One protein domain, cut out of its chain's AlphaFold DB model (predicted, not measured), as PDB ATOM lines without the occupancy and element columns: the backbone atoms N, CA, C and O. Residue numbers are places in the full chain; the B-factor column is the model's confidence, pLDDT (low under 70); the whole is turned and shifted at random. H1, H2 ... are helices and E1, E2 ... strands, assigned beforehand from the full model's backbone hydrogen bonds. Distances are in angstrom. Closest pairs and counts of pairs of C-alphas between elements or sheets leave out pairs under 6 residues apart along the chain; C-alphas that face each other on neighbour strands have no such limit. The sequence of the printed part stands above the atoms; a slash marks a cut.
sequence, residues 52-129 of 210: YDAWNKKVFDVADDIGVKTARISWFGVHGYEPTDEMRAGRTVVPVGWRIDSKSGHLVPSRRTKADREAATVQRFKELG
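This is residues 52 to 129 of the 210 residues of an uncharacterized protein of Tsukamurella tyrosinosolvens (UniProt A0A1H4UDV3). Two short strand hairpins, E1 with E2 and E3 with E4, meet where the last residue of E2 comes up to the first of E4, and two helices pack on them: the long H1 on E1 and E2, the shorter H4 on E4. H1 and H4 are near each other, while the small helices H2 and H3 lie farthest from the middle, where E4 is the nearest element. The printed part has 78 residues, with four named helices and four named strands in the order H1 E1 E2 H2 E3 E4 H3 H4. Both two-stranded sheets are antiparallel, and the class is mixed, helices and strands. The whole is compact, with a radius of gyration of the C-alphas of 12.1 A, and spans 34 by 29 by 22 A.

E1, residues 71 to 74, and E2, residues 77 to 81, form an antiparallel hairpin at 153 degrees; N 72 and O 80 are 2.8 A apart, within hydrogen-bond range, and so are N 77 and O 74, at 2.9 A. The closest C-alphas of H1, residues 52 to 65, and E1 are those of Ala 63 and Ala 71, 6.8 A apart. Those of H1 and E2 are Ala 63 and Tyr 81, 6.9 A apart. E3, residues 98 to 100, and E4, residues 107 to 109, form the other hairpin, antiparallel at 140 degrees, with N 99 and O 108 at 2.8 A, within hydrogen-bond range. The closest C-alphas of E2 and E4 are those of Tyr 81 and Leu 107, 4.9 A apart. H4, residues 120 to 127, comes closest to E4 at the C-alphas of Val 122 and Pro 109, 5.5 A apart. H1 and H4 are near each other, with 10 pairs of C-alphas within 10 A. H3, residues 114 to 117, is close to H4 but not clearly touching it; their closest C-alphas, Asp 116 and Val 122, are 7.4 A apart. H2, residues 85 to 88, is apart from H1, H3 and H4. In H1 and H4 every O i to N i+4 pair is within hydrogen-bond range; H2 and H3 are too short for such a pair.

H1 measures 20.0 A from C-alpha 52 at (-12.185, -15.714, 32.593) to C-alpha 65. E1 measures 9.7 A and E2 11.7 A, ending at C-alpha 81 at (-25.521, -27.922, 31.771). H2 measures 5.0 A, E3 and E4 7.1 A each, and H3 5.2 A. H4 measures 10.4 A and ends at C-alpha 127 at (-14.003, -26.348, 41.292).

The two C-alphas farthest apart are those of Tyr 52 and Arg 91, 34.8 A. The printed part has no cut and no long link. Its mean pLDDT is 90.8, and no printed residue is under 70.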
ATOM      1  N   TYR A  52     -10.876 -15.376  33.133       94.81
ATOM      2  CA  TYR A  52     -12.185 -15.714  32.593       94.81
ATOM      3  C   TYR A  52     -12.073 -16.752  31.477       94.81
ATOM      4  O   TYR A  52     -12.801 -17.738  31.504       94.81
ATOM      5  N   ASP A  53     -11.131 -16.603  30.545       96.12
ATOM      6  CA  ASP A  53     -10.932 -17.557  29.449       96.12
ATOM      7  C   ASP A  53     -10.481 -18.930  29.979       96.12
ATOM      8  O   ASP A  53     -11.005 -19.965  29.559       96.12
ATOM      9  N   ALA A  54      -9.575 -18.963  30.966       95.75
ATOM     10  CA  ALA A  54      -9.162 -20.204  31.625       95.75
ATOM     11  C   ALA A  54     -10.314 -20.873  32.390       95.75
ATOM     12  O   ALA A  54     -10.457 -22.098  32.362       95.75
ATOM     13  N   TRP A  55     -11.141 -20.082  33.075       95.62
ATOM     14  CA  TRP A  55     -12.348 -20.561  33.741       95.62
ATOM     15  C   TRP A  55     -13.360 -21.116  32.729       95.62
ATOM     16  O   TRP A  55     -13.799 -22.257  32.861       95.62
ATOM     17  N   ASN A  56     -13.654 -20.356  31.677       94.88
ATOM     18  CA  ASN A  56     -14.601 -20.716  30.630       94.88
ATOM     19  C   ASN A  56     -14.174 -22.009  29.924       94.88
ATOM     20  O   ASN A  56     -14.997 -22.898  29.712       94.88
ATOM     21  N   LYS A  57     -12.873 -22.175  29.654       95.81
ATOM     22  CA  LYS A  57     -12.331 -23.429  29.126       95.81
ATOM     23  C   LYS A  57     -12.657 -24.615  30.039       95.81
ATOM     24  O   LYS A  57     -13.169 -25.614  29.554       95.81
ATOM     25  N   LYS A  58     -12.428 -24.508  31.353       94.81
ATOM     26  CA  LYS A  58     -12.745 -25.594  32.305       94.81
ATOM     27  C   LYS A  58     -14.232 -25.952  32.305       94.81
ATOM     28  O   LYS A  58     -14.569 -27.126  32.438       94.81
ATOM     29  N   VAL A  59     -15.110 -24.956  32.170       95.88
ATOM     30  CA  VAL A  59     -16.561 -25.173  32.071       95.88
ATOM     31  C   VAL A  59     -16.898 -25.987  30.822       95.88
ATOM     32  O   VAL A  59     -17.617 -26.981  30.918       95.88
ATOM     33  N   PHE A  60     -16.360 -25.610  29.663       95.69
ATOM     34  CA  PHE A  60     -16.645 -26.321  28.416       95.69
ATOM     35  C   PHE A  60     -15.933 -27.674  28.309       95.69
ATOM     36  O   PHE A  60     -16.533 -28.608  27.794       95.69
ATOM     37  N   ASP A  61     -14.761 -27.847  28.923       94.81
ATOM     38  CA  ASP A  61     -14.121 -29.162  29.057       94.81
ATOM     39  C   ASP A  61     -15.028 -30.145  29.830       94.81
ATOM     40  O   ASP A  61     -15.080 -31.332  29.528       94.81
ATOM     41  N   VAL A  62     -15.768 -29.670  30.843       94.44
ATOM     42  CA  VAL A  62     -16.759 -30.501  31.553       94.44
ATOM     43  C   VAL A  62     -17.984 -30.776  30.680       94.44
ATOM     44  O   VAL A  62     -18.514 -31.883  30.743       94.44
ATOM     45  N   ALA A  63     -18.445 -29.796  29.896       94.69
ATOM     46  CA  ALA A  63     -19.568 -29.977  28.976       94.69
ATOM     47  C   ALA A  63     -19.261 -31.059  27.925       94.69
ATOM     48  O   ALA A  63     -20.059 -31.980  27.731       94.69
ATOM     49  N   ASP A  64     -18.078 -30.988  27.317       94.25
ATOM     50  CA  ASP A  64     -17.627 -31.945  26.310       94.25
ATOM     51  C   ASP A  64     -17.524 -33.359  26.899       94.25
ATOM     52  O   ASP A  64     -18.068 -34.308  26.329       94.25
ATOM     53  N   ASP A  65     -16.936 -33.498  28.092       92.56
ATOM     54  CA  ASP A  65     -16.785 -34.790  28.778       92.56
ATOM     55  C   ASP A  65     -18.119 -35.484  29.092       92.56
ATOM     56  O   ASP A  65     -18.179 -36.712  29.191       92.56
ATOM     57  N   ILE A  66     -19.196 -34.716  29.270       92.88
ATOM     58  CA  ILE A  66     -20.536 -35.245  29.571       92.88
ATOM     59  C   ILE A  66     -21.451 -35.259  28.341       92.88
ATOM     60  O   ILE A  66     -22.636 -35.580  28.463       92.88
ATOM     61  N   GLY A  67     -20.908 -34.951  27.159       93.00
ATOM     62  CA  GLY A  67     -21.605 -35.045  25.878       93.00
ATOM     63  C   GLY A  67     -22.663 -33.964  25.651       93.00
ATOM     64  O   GLY A  67     -23.660 -34.219  24.972       93.00
ATOM     65  N   VAL A  68     -22.481 -32.770  26.219       94.06
ATOM     66  CA  VAL A  68     -23.388 -31.621  26.041       94.06
ATOM     67  C   VAL A  68     -22.628 -30.405  25.519       94.06
ATOM     68  O   VAL A  68     -21.414 -30.326  25.619       94.06
ATOM     69  N   LYS A  69     -23.347 -29.435  24.944       91.50
ATOM     70  CA  LYS A  69     -22.726 -28.275  24.273       91.50
ATOM     71  C   LYS A  69     -22.838 -26.965  25.040       91.50
ATOM     72  O   LYS A  69     -22.135 -26.012  24.726       91.50
ATOM     73  N   THR A  70     -23.751 -26.891  26.004       93.62
ATOM     74  CA  THR A  70     -24.151 -25.617  26.601       93.62
ATOM     75  C   THR A  70     -24.128 -25.709  28.114       93.62
ATOM     76  O   THR A  70     -24.738 -26.601  28.705       93.62
ATOM     77  N   ALA A  71     -23.463 -24.747  28.747       94.44
ATOM     78  CA  ALA A  71     -23.525 -24.522  30.181       94.44
ATOM     79  C   ALA A  71     -24.509 -23.389  30.497       94.44
ATOM     80  O   ALA A  71     -24.568 -22.377  29.794       94.44
ATOM     81  N   ARG A  72     -25.263 -23.525  31.591       94.12
ATOM     82  CA  ARG A  72     -26.069 -22.435  32.141       94.12
ATOM     83  C   ARG A  72     -25.219 -21.636  33.122       94.12
ATOM     84  O   ARG A  72     -25.027 -22.040  34.267       94.12
ATOM     85  N   ILE A  73     -24.737 -20.489  32.660       92.12
ATOM     86  CA  ILE A  73     -23.838 -19.603  33.405       92.12
ATOM     87  C   ILE A  73     -24.598 -18.356  33.876       92.12
ATOM     88  O   ILE A  73     -25.462 -17.836  33.169       92.12
ATOM     89  N   SER A  74     -24.267 -17.866  35.070       86.19
ATOM     90  CA  SER A  74     -24.538 -16.488  35.488       86.19
ATOM     91  C   SER A  74     -23.300 -15.889  36.158       86.19
ATOM     92  O   SER A  74     -22.281 -16.560  36.300       86.19
ATOM     93  N   TRP A  75     -23.400 -14.647  36.633       72.56
ATOM     94  CA  TRP A  75     -22.365 -14.011  37.458       72.56
ATOM     95  C   TRP A  75     -21.988 -14.810  38.727       72.56
ATOM     96  O   TRP A  75     -20.881 -14.692  39.232       72.56
ATOM     97  N   PHE A  76     -22.858 -15.709  39.208       76.94
ATOM     98  CA  PHE A  76     -22.545 -16.619  40.318       76.94
ATOM     99  C   PHE A  76     -21.763 -17.876  39.899       76.94
ATOM    100  O   PHE A  76     -21.419 -18.679  40.760       76.94
ATOM    101  N   GLY A  77     -21.483 -18.061  38.606       88.44
ATOM    102  CA  GLY A  77     -20.833 -19.250  38.058       88.44
ATOM    103  C   GLY A  77     -21.798 -20.184  37.324       88.44
ATOM    104  O   GLY A  77     -22.798 -19.755  36.738       88.44
ATOM    105  N   VAL A  78     -21.473 -21.478  37.319       93.69
ATOM    106  CA  VAL A  78     -22.215 -22.511  36.576       93.69
ATOM    107  C   VAL A  78     -23.355 -23.085  37.422       93.69
ATOM    108  O   VAL A  78     -23.129 -23.653  38.487       93.69
ATOM    109  N   HIS A  79     -24.588 -23.007  36.916       92.12
ATOM    110  CA  HIS A  79     -25.778 -23.596  37.558       92.12
ATOM    111  C   HIS A  79     -26.014 -25.054  37.160       92.12
ATOM    112  O   HIS A  79     -26.663 -25.807  37.884       92.12
ATOM    113  N   GLY A  80     -25.497 -25.452  36.003       94.50
ATOM    114  CA  GLY A  80     -25.649 -26.777  35.414       94.50
ATOM    115  C   GLY A  80     -25.413 -26.717  33.910       94.50
ATOM    116  O   GLY A  80     -25.062 -25.664  33.376       94.50
ATOM    117  N   TYR A  81     -25.628 -27.834  33.227       96.50
ATOM    118  CA  TYR A  81     -25.521 -27.922  31.771       96.50
ATOM    119  C   TYR A  81     -26.876 -28.202  31.136       96.50
ATOM    120  O   TYR A  81     -27.753 -28.782  31.773       96.50
ATOM    121  N   GLU A  82     -27.054 -27.792  29.887       95.69
ATOM    122  CA  GLU A  82     -28.268 -28.084  29.132       95.69
ATOM    123  C   GLU A  82     -28.237 -29.554  28.679       95.69
ATOM    124  O   GLU A  82     -27.358 -29.923  27.894       95.69
ATOM    125  N   PRO A  83     -29.145 -30.421  29.166       94.44
ATOM    126  CA  PRO A  83     -29.250 -31.789  28.677       94.44
ATOM    127  C   PRO A  83     -29.682 -31.804  27.208       94.44
ATOM    128  O   PRO A  83     -30.455 -30.949  26.776       94.44
ATOM    129  N   THR A  84     -29.262 -32.819  26.453       94.12
ATOM    130  CA  THR A  84     -29.763 -33.019  25.087       94.12
ATOM    131  C   THR A  84     -31.227 -33.473  25.091       94.12
ATOM    132  O   THR A  84     -31.714 -34.057  26.066       94.12
ATOM    133  N   ASP A  85     -31.931 -33.273  23.975       91.69
ATOM    134  CA  ASP A  85     -33.314 -33.745  23.812       91.69
ATOM    135  C   ASP A  85     -33.436 -35.266  23.986       91.69
ATOM    136  O   ASP A  85     -34.423 -35.768  24.526       91.69
ATOM    137  N   GLU A  86     -32.407 -36.014  23.582       91.12
ATOM    138  CA  GLU A  86     -32.342 -37.464  23.762       91.12
ATOM    139  C   GLU A  86     -32.244 -37.857  25.239       91.12
ATOM    140  O   GLU A  86     -32.963 -38.760  25.670       91.12
ATOM    141  N   MET A  87     -31.433 -37.145  26.033       93.69
ATOM    142  CA  MET A  87     -31.348 -37.365  27.482       93.69
ATOM    143  C   MET A  87     -32.679 -37.035  28.162       93.69
ATOM    144  O   MET A  87     -33.151 -37.800  29.004       93.69
ATOM    145  N   ARG A  88     -33.318 -35.918  27.781       90.06
ATOM    146  CA  ARG A  88     -34.632 -35.516  28.321       90.06
ATOM    147  C   ARG A  88     -35.718 -36.542  28.004       90.06
ATOM    148  O   ARG A  88     -36.566 -36.812  28.848       90.06
ATOM    149  N   ALA A  89     -35.674 -37.124  26.809       89.88
ATOM    150  CA  ALA A  89     -36.601 -38.161  26.380       89.88
ATOM    151  C   ALA A  89     -36.247 -39.567  26.903       89.88
ATOM    152  O   ALA A  89     -36.927 -40.525  26.541       89.88
ATOM    153  N   GLY A  90     -35.182 -39.712  27.704       85.81
ATOM    154  CA  GLY A  90     -34.712 -41.006  28.211       85.81
ATOM    155  C   GLY A  90     -34.192 -41.950  27.122       85.81
ATOM    156  O   GLY A  90     -34.120 -43.155  27.345       85.81
ATOM    157  N   ARG A  91     -33.860 -41.416  25.939       75.19
ATOM    158  CA  ARG A  91     -33.343 -42.173  24.788       75.19
ATOM    159  C   ARG A  91     -31.836 -42.401  24.873       75.19
ATOM    160  O   ARG A  91     -31.351 -43.373  24.307       75.19
ATOM    161  N   THR A  92     -31.114 -41.539  25.588       77.31
ATOM    162  CA  THR A  92     -29.698 -41.732  25.922       77.31
ATOM    163  C   THR A  92     -29.471 -41.732  27.425       77.31
ATOM    164  O   THR A  92     -30.254 -41.188  28.209       77.31
ATOM    165  N   VAL A  93     -28.387 -42.393  27.828       86.06
ATOM    166  CA  VAL A  93     -28.000 -42.522  29.231       86.06
ATOM    167  C   VAL A  93     -27.386 -41.211  29.707       86.06
ATOM    168  O   VAL A  93     -26.424 -40.710  29.131       86.06
ATOM    169  N   VAL A  94     -27.929 -40.679  30.800       91.06
ATOM    170  CA  VAL A  94     -27.290 -39.600  31.556       91.06
ATOM    171  C   VAL A  94     -25.939 -40.102  32.089       91.06
ATOM    172  O   VAL A  94     -25.921 -41.159  32.726       91.06
ATOM    173  N   PRO A  95     -24.826 -39.374  31.875       91.12
ATOM    174  CA  PRO A  95     -23.505 -39.813  32.314       91.12
ATOM    175  C   PRO A  95     -23.453 -40.170  33.801       91.12
ATOM    176  O   PRO A  95     -24.104 -39.545  34.644       91.12
ATOM    177  N   VAL A  96     -22.649 -41.180  34.137       88.56
ATOM    178  CA  VAL A  96     -22.506 -41.662  35.518       88.56
ATOM    179  C   VAL A  96     -22.075 -40.515  36.434       88.56
ATOM    180  O   VAL A  96     -21.178 -39.739  36.116       88.56
ATOM    181  N   GLY A  97     -22.733 -40.402  37.589       90.31
ATOM    182  CA  GLY A  97     -22.478 -39.329  38.551       90.31
ATOM    183  C   GLY A  97     -23.196 -38.012  38.237       90.31
ATOM    184  O   GLY A  97     -23.041 -37.062  39.007       90.31
ATOM    185  N   TRP A  98     -24.013 -37.957  37.181       93.94
ATOM    186  CA  TRP A  98     -24.866 -36.820  36.826       93.94
ATOM    187  C   TRP A  98     -26.351 -37.172  36.923       93.94
ATOM    188  O   TRP A  98     -26.748 -38.335  36.984       93.94
ATOM    189  N   ARG A  99     -27.194 -36.143  36.977       93.44
ATOM    190  CA  ARG A  99     -28.654 -36.259  36.944       93.44
ATOM    191  C   ARG A  99     -29.259 -35.022  36.299       93.44
ATOM    192  O   ARG A  99     -28.712 -33.930  36.431       93.44
ATOM    193  N   ILE A 100     -30.434 -35.178  35.702       94.44
ATOM    194  CA  ILE A 100     -31.278 -34.035  35.359       94.44
ATOM    195  C   ILE A 100     -31.997 -33.598  36.638       94.44
ATOM    196  O   ILE A 100     -32.671 -34.393  37.302       94.44
ATOM    197  N   ASP A 101     -31.799 -32.350  37.038       93.88
ATOM    198  CA  ASP A 101     -32.466 -31.784  38.195       93.88
ATOM    199  C   ASP A 101     -33.921 -31.443  37.869       93.88
ATOM    200  O   ASP A 101     -34.202 -30.714  36.926       93.88
ATOM    201  N   SER A 102     -34.862 -31.954  38.662       90.19
ATOM    202  CA  SER A 102     -36.292 -31.816  38.368       90.19
ATOM    203  C   SER A 102     -36.824 -30.392  38.533       90.19
ATOM    204  O   SER A 102     -37.903 -30.097  38.035       90.19
ATOM    205  N   LYS A 103     -36.110 -29.522  39.262       91.69
ATOM    206  CA  LYS A 103     -36.525 -28.132  39.485       91.69
ATOM    207  C   LYS A 103     -35.984 -27.213  38.403       91.69
ATOM    208  O   LYS A 103     -36.727 -26.422  37.842       91.69
ATOM    209  N   SER A 104     -34.683 -27.302  38.148       90.44
ATOM    210  CA  SER A 104     -34.006 -26.427  37.188       90.44
ATOM    211  C   SER A 104     -34.018 -26.971  35.761       90.44
ATOM    212  O   SER A 104     -33.794 -26.215  34.825       90.44
ATOM    213  N   GLY A 105     -34.262 -28.271  35.580       92.25
ATOM    214  CA  GLY A 105     -34.219 -28.932  34.280       92.25
ATOM    215  C   GLY A 105     -32.810 -29.111  33.715       92.25
ATOM    216  O   GLY A 105     -32.699 -29.614  32.599       92.25
ATOM    217  N   HIS A 106     -31.760 -28.724  34.448       95.25
ATOM    218  CA  HIS A 106     -30.367 -28.813  34.010       95.25
ATOM    219  C   HIS A 106     -29.697 -30.110  34.470       95.25
ATOM    220  O   HIS A 106     -30.090 -30.735  35.459       95.25
ATOM    221  N   LEU A 107     -28.632 -30.480  33.770       95.38
ATOM    222  CA  LEU A 107     -27.724 -31.548  34.144       95.38
ATOM    223  C   LEU A 107     -26.776 -31.057  35.248       95.38
ATOM    224  O   LEU A 107     -26.033 -30.089  35.068       95.38
ATOM    225  N   VAL A 108     -26.808 -31.726  36.399       95.06
ATOM    226  CA  VAL A 108     -25.991 -31.409  37.582       95.06
ATOM    227  C   VAL A 108     -25.421 -32.691  38.191       95.06
ATOM    228  O   VAL A 108     -25.985 -33.769  37.977       95.06
ATOM    229  N   PRO A 109     -24.348 -32.617  38.995       94.75
ATOM    230  CA  PRO A 109     -23.853 -33.788  39.704       94.75
ATOM    231  C   PRO A 109     -24.931 -34.429  40.590       94.75
ATOM    232  O   PRO A 109     -25.689 -33.741  41.292       94.75
ATOM    233  N   SER A 110     -24.990 -35.761  40.595       92.31
ATOM    234  CA  SER A 110     -25.801 -36.489  41.569       92.31
ATOM    235  C   SER A 110     -25.248 -36.259  42.975       92.31
ATOM    236  O   SER A 110     -24.047 -36.137  43.184       92.31
ATOM    237  N   ARG A 111     -26.145 -36.169  43.958       88.75
ATOM    238  CA  ARG A 111     -25.813 -36.024  45.389       88.75
ATOM    239  C   ARG A 111     -26.734 -36.879  46.264       88.75
ATOM    240  O   ARG A 111     -26.962 -36.555  47.436       88.75
ATOM    241  N   ARG A 112     -27.337 -37.926  45.682       86.12
ATOM    242  CA  ARG A 112     -28.362 -38.744  46.347       86.12
ATOM    243  C   ARG A 112     -27.741 -39.569  47.466       86.12
ATOM    244  O   ARG A 112     -28.245 -39.535  48.587       86.12
ATOM    245  N   THR A 113     -26.623 -40.231  47.185       86.19
ATOM    246  CA  THR A 113     -25.902 -41.061  48.162       86.19
ATOM    247  C   THR A 113     -24.697 -40.328  48.765       86.19
ATOM    248  O   THR A 113     -24.310 -39.256  48.295       86.19
ATOM    249  N   LYS A 114     -24.090 -40.892  49.821       85.50
ATOM    250  CA  LYS A 114     -22.809 -40.393  50.354       85.50
ATOM    251  C   LYS A 114     -21.692 -40.519  49.309       85.50
ATOM    252  O   LYS A 114     -20.990 -39.542  49.080       85.50
ATOM    253  N   ALA A 115     -21.612 -41.664  48.628       83.25
ATOM    254  CA  ALA A 115     -20.645 -41.901  47.559       83.25
ATOM    255  C   ALA A 115     -20.782 -40.875  46.421       83.25
ATOM    256  O   ALA A 115     -19.781 -40.345  45.961       83.25
ATOM    257  N   ASP A 116     -22.012 -40.511  46.038       81.81
ATOM    258  CA  ASP A 116     -22.245 -39.469  45.030       81.81
ATOM    259  C   ASP A 116     -21.690 -38.112  45.481       81.81
ATOM    260  O   ASP A 116     -21.091 -37.387  44.698       81.81
ATOM    261  N   ARG A 117     -21.892 -37.748  46.755       85.00
ATOM    262  CA  ARG A 117     -21.449 -36.451  47.303       85.00
ATOM    263  C   ARG A 117     -19.930 -36.335  47.387       85.00
ATOM    264  O   ARG A 117     -19.421 -35.217  47.329       85.00
ATOM    265  N   GLU A 118     -19.253 -37.466  47.545       86.62
ATOM    266  CA  GLU A 118     -17.795 -37.597  47.612       86.62
ATOM    267  C   GLU A 118     -17.181 -37.922  46.238       86.62
ATOM    268  O   GLU A 118     -15.961 -38.004  46.109       86.62
ATOM    269  N   ALA A 119     -18.007 -38.073  45.197       87.25
ATOM    270  CA  ALA A 119     -17.544 -38.396  43.858       87.25
ATOM    271  C   ALA A 119     -16.745 -37.244  43.234       87.25
ATOM    272  O   ALA A 119     -17.052 -36.058  43.409       87.25
ATOM    273  N   ALA A 120     -15.776 -37.612  42.393       87.94
ATOM    274  CA  ALA A 120     -14.959 -36.669  41.636       87.94
ATOM    275  C   ALA A 120     -15.798 -35.708  40.770       87.94
ATOM    276  O   ALA A 120     -15.404 -34.561  40.580       87.94
ATOM    277  N   THR A 121     -16.984 -36.119  40.298       89.50
ATOM    278  CA  THR A 121     -17.896 -35.256  39.523       89.50
ATOM    279  C   THR A 121     -18.412 -34.070  40.338       89.50
ATOM    280  O   THR A 121     -18.474 -32.950  39.831       89.50
ATOM    281  N   VAL A 122     -18.748 -34.282  41.615       90.25
ATOM    282  CA  VAL A 122     -19.184 -33.206  42.515       90.25
ATOM    283  C   VAL A 122     -18.033 -32.253  42.801       90.25
ATOM    284  O   VAL A 122     -18.254 -31.043  42.816       90.25
ATOM    285  N   GLN A 123     -16.828 -32.782  43.017       89.12
ATOM    286  CA  GLN A 123     -15.642 -31.969  43.269       89.12
ATOM    287  C   GLN A 123     -15.269 -31.128  42.043       89.12
ATOM    288  O   GLN A 123     -15.165 -29.911  42.155       89.12
ATOM    289  N   ARG A 124     -15.209 -31.739  40.855       89.44
ATOM    290  CA  ARG A 124     -14.922 -31.043  39.594       89.44
ATOM    291  C   ARG A 124     -15.937 -29.943  39.292       89.44
ATOM    292  O   ARG A 124     -15.559 -28.857  38.879       89.44
ATOM    293  N   PHE A 125     -17.226 -30.188  39.539       92.12
ATOM    294  CA  PHE A 125     -18.251 -29.153  39.373       92.12
ATOM    295  C   PHE A 125     -18.119 -28.026  40.408       92.12
ATOM    296  O   PHE A 125     -18.343 -26.867  40.078       92.12
ATOM    297  N   LYS A 126     -17.743 -28.337  41.657       90.12
ATOM    298  CA  LYS A 126     -17.468 -27.319  42.686       90.12
ATOM    299  C   LYS A 126     -16.250 -26.461  42.337       90.12
ATOM    300  O   LYS A 126     -16.278 -25.268  42.607       90.12
ATOM    301  N   GLU A 127     -15.218 -27.048  41.737       90.50
ATOM    302  CA  GLU A 127     -14.003 -26.348  41.292       90.50
ATOM    303  C   GLU A 127     -14.258 -25.349  40.164       90.50
ATOM    304  O   GLU A 127     -13.462 -24.428  39.984       90.50
ATOM    305  N   LEU A 128     -15.374 -25.485  39.438       91.38
ATOM    306  CA  LEU A 128     -15.820 -24.440  38.517       91.38
ATOM    307  C   LEU A 128     -16.157 -23.151  39.274       91.38
ATOM    308  O   LEU A 128     -15.972 -22.083  38.716       91.38
ATOM    309  N   GLY A 129     -16.576 -23.226  40.540       84.81
ATOM    310  CA  GLY A 129     -16.678 -22.074  41.433       84.81
ATOM    311  C   GLY A 129     -17.446 -20.874  40.864       84.81
ATOM    312  O   GLY A 129     -18.340 -21.009  40.024       84.81
TER     313      GLY A 129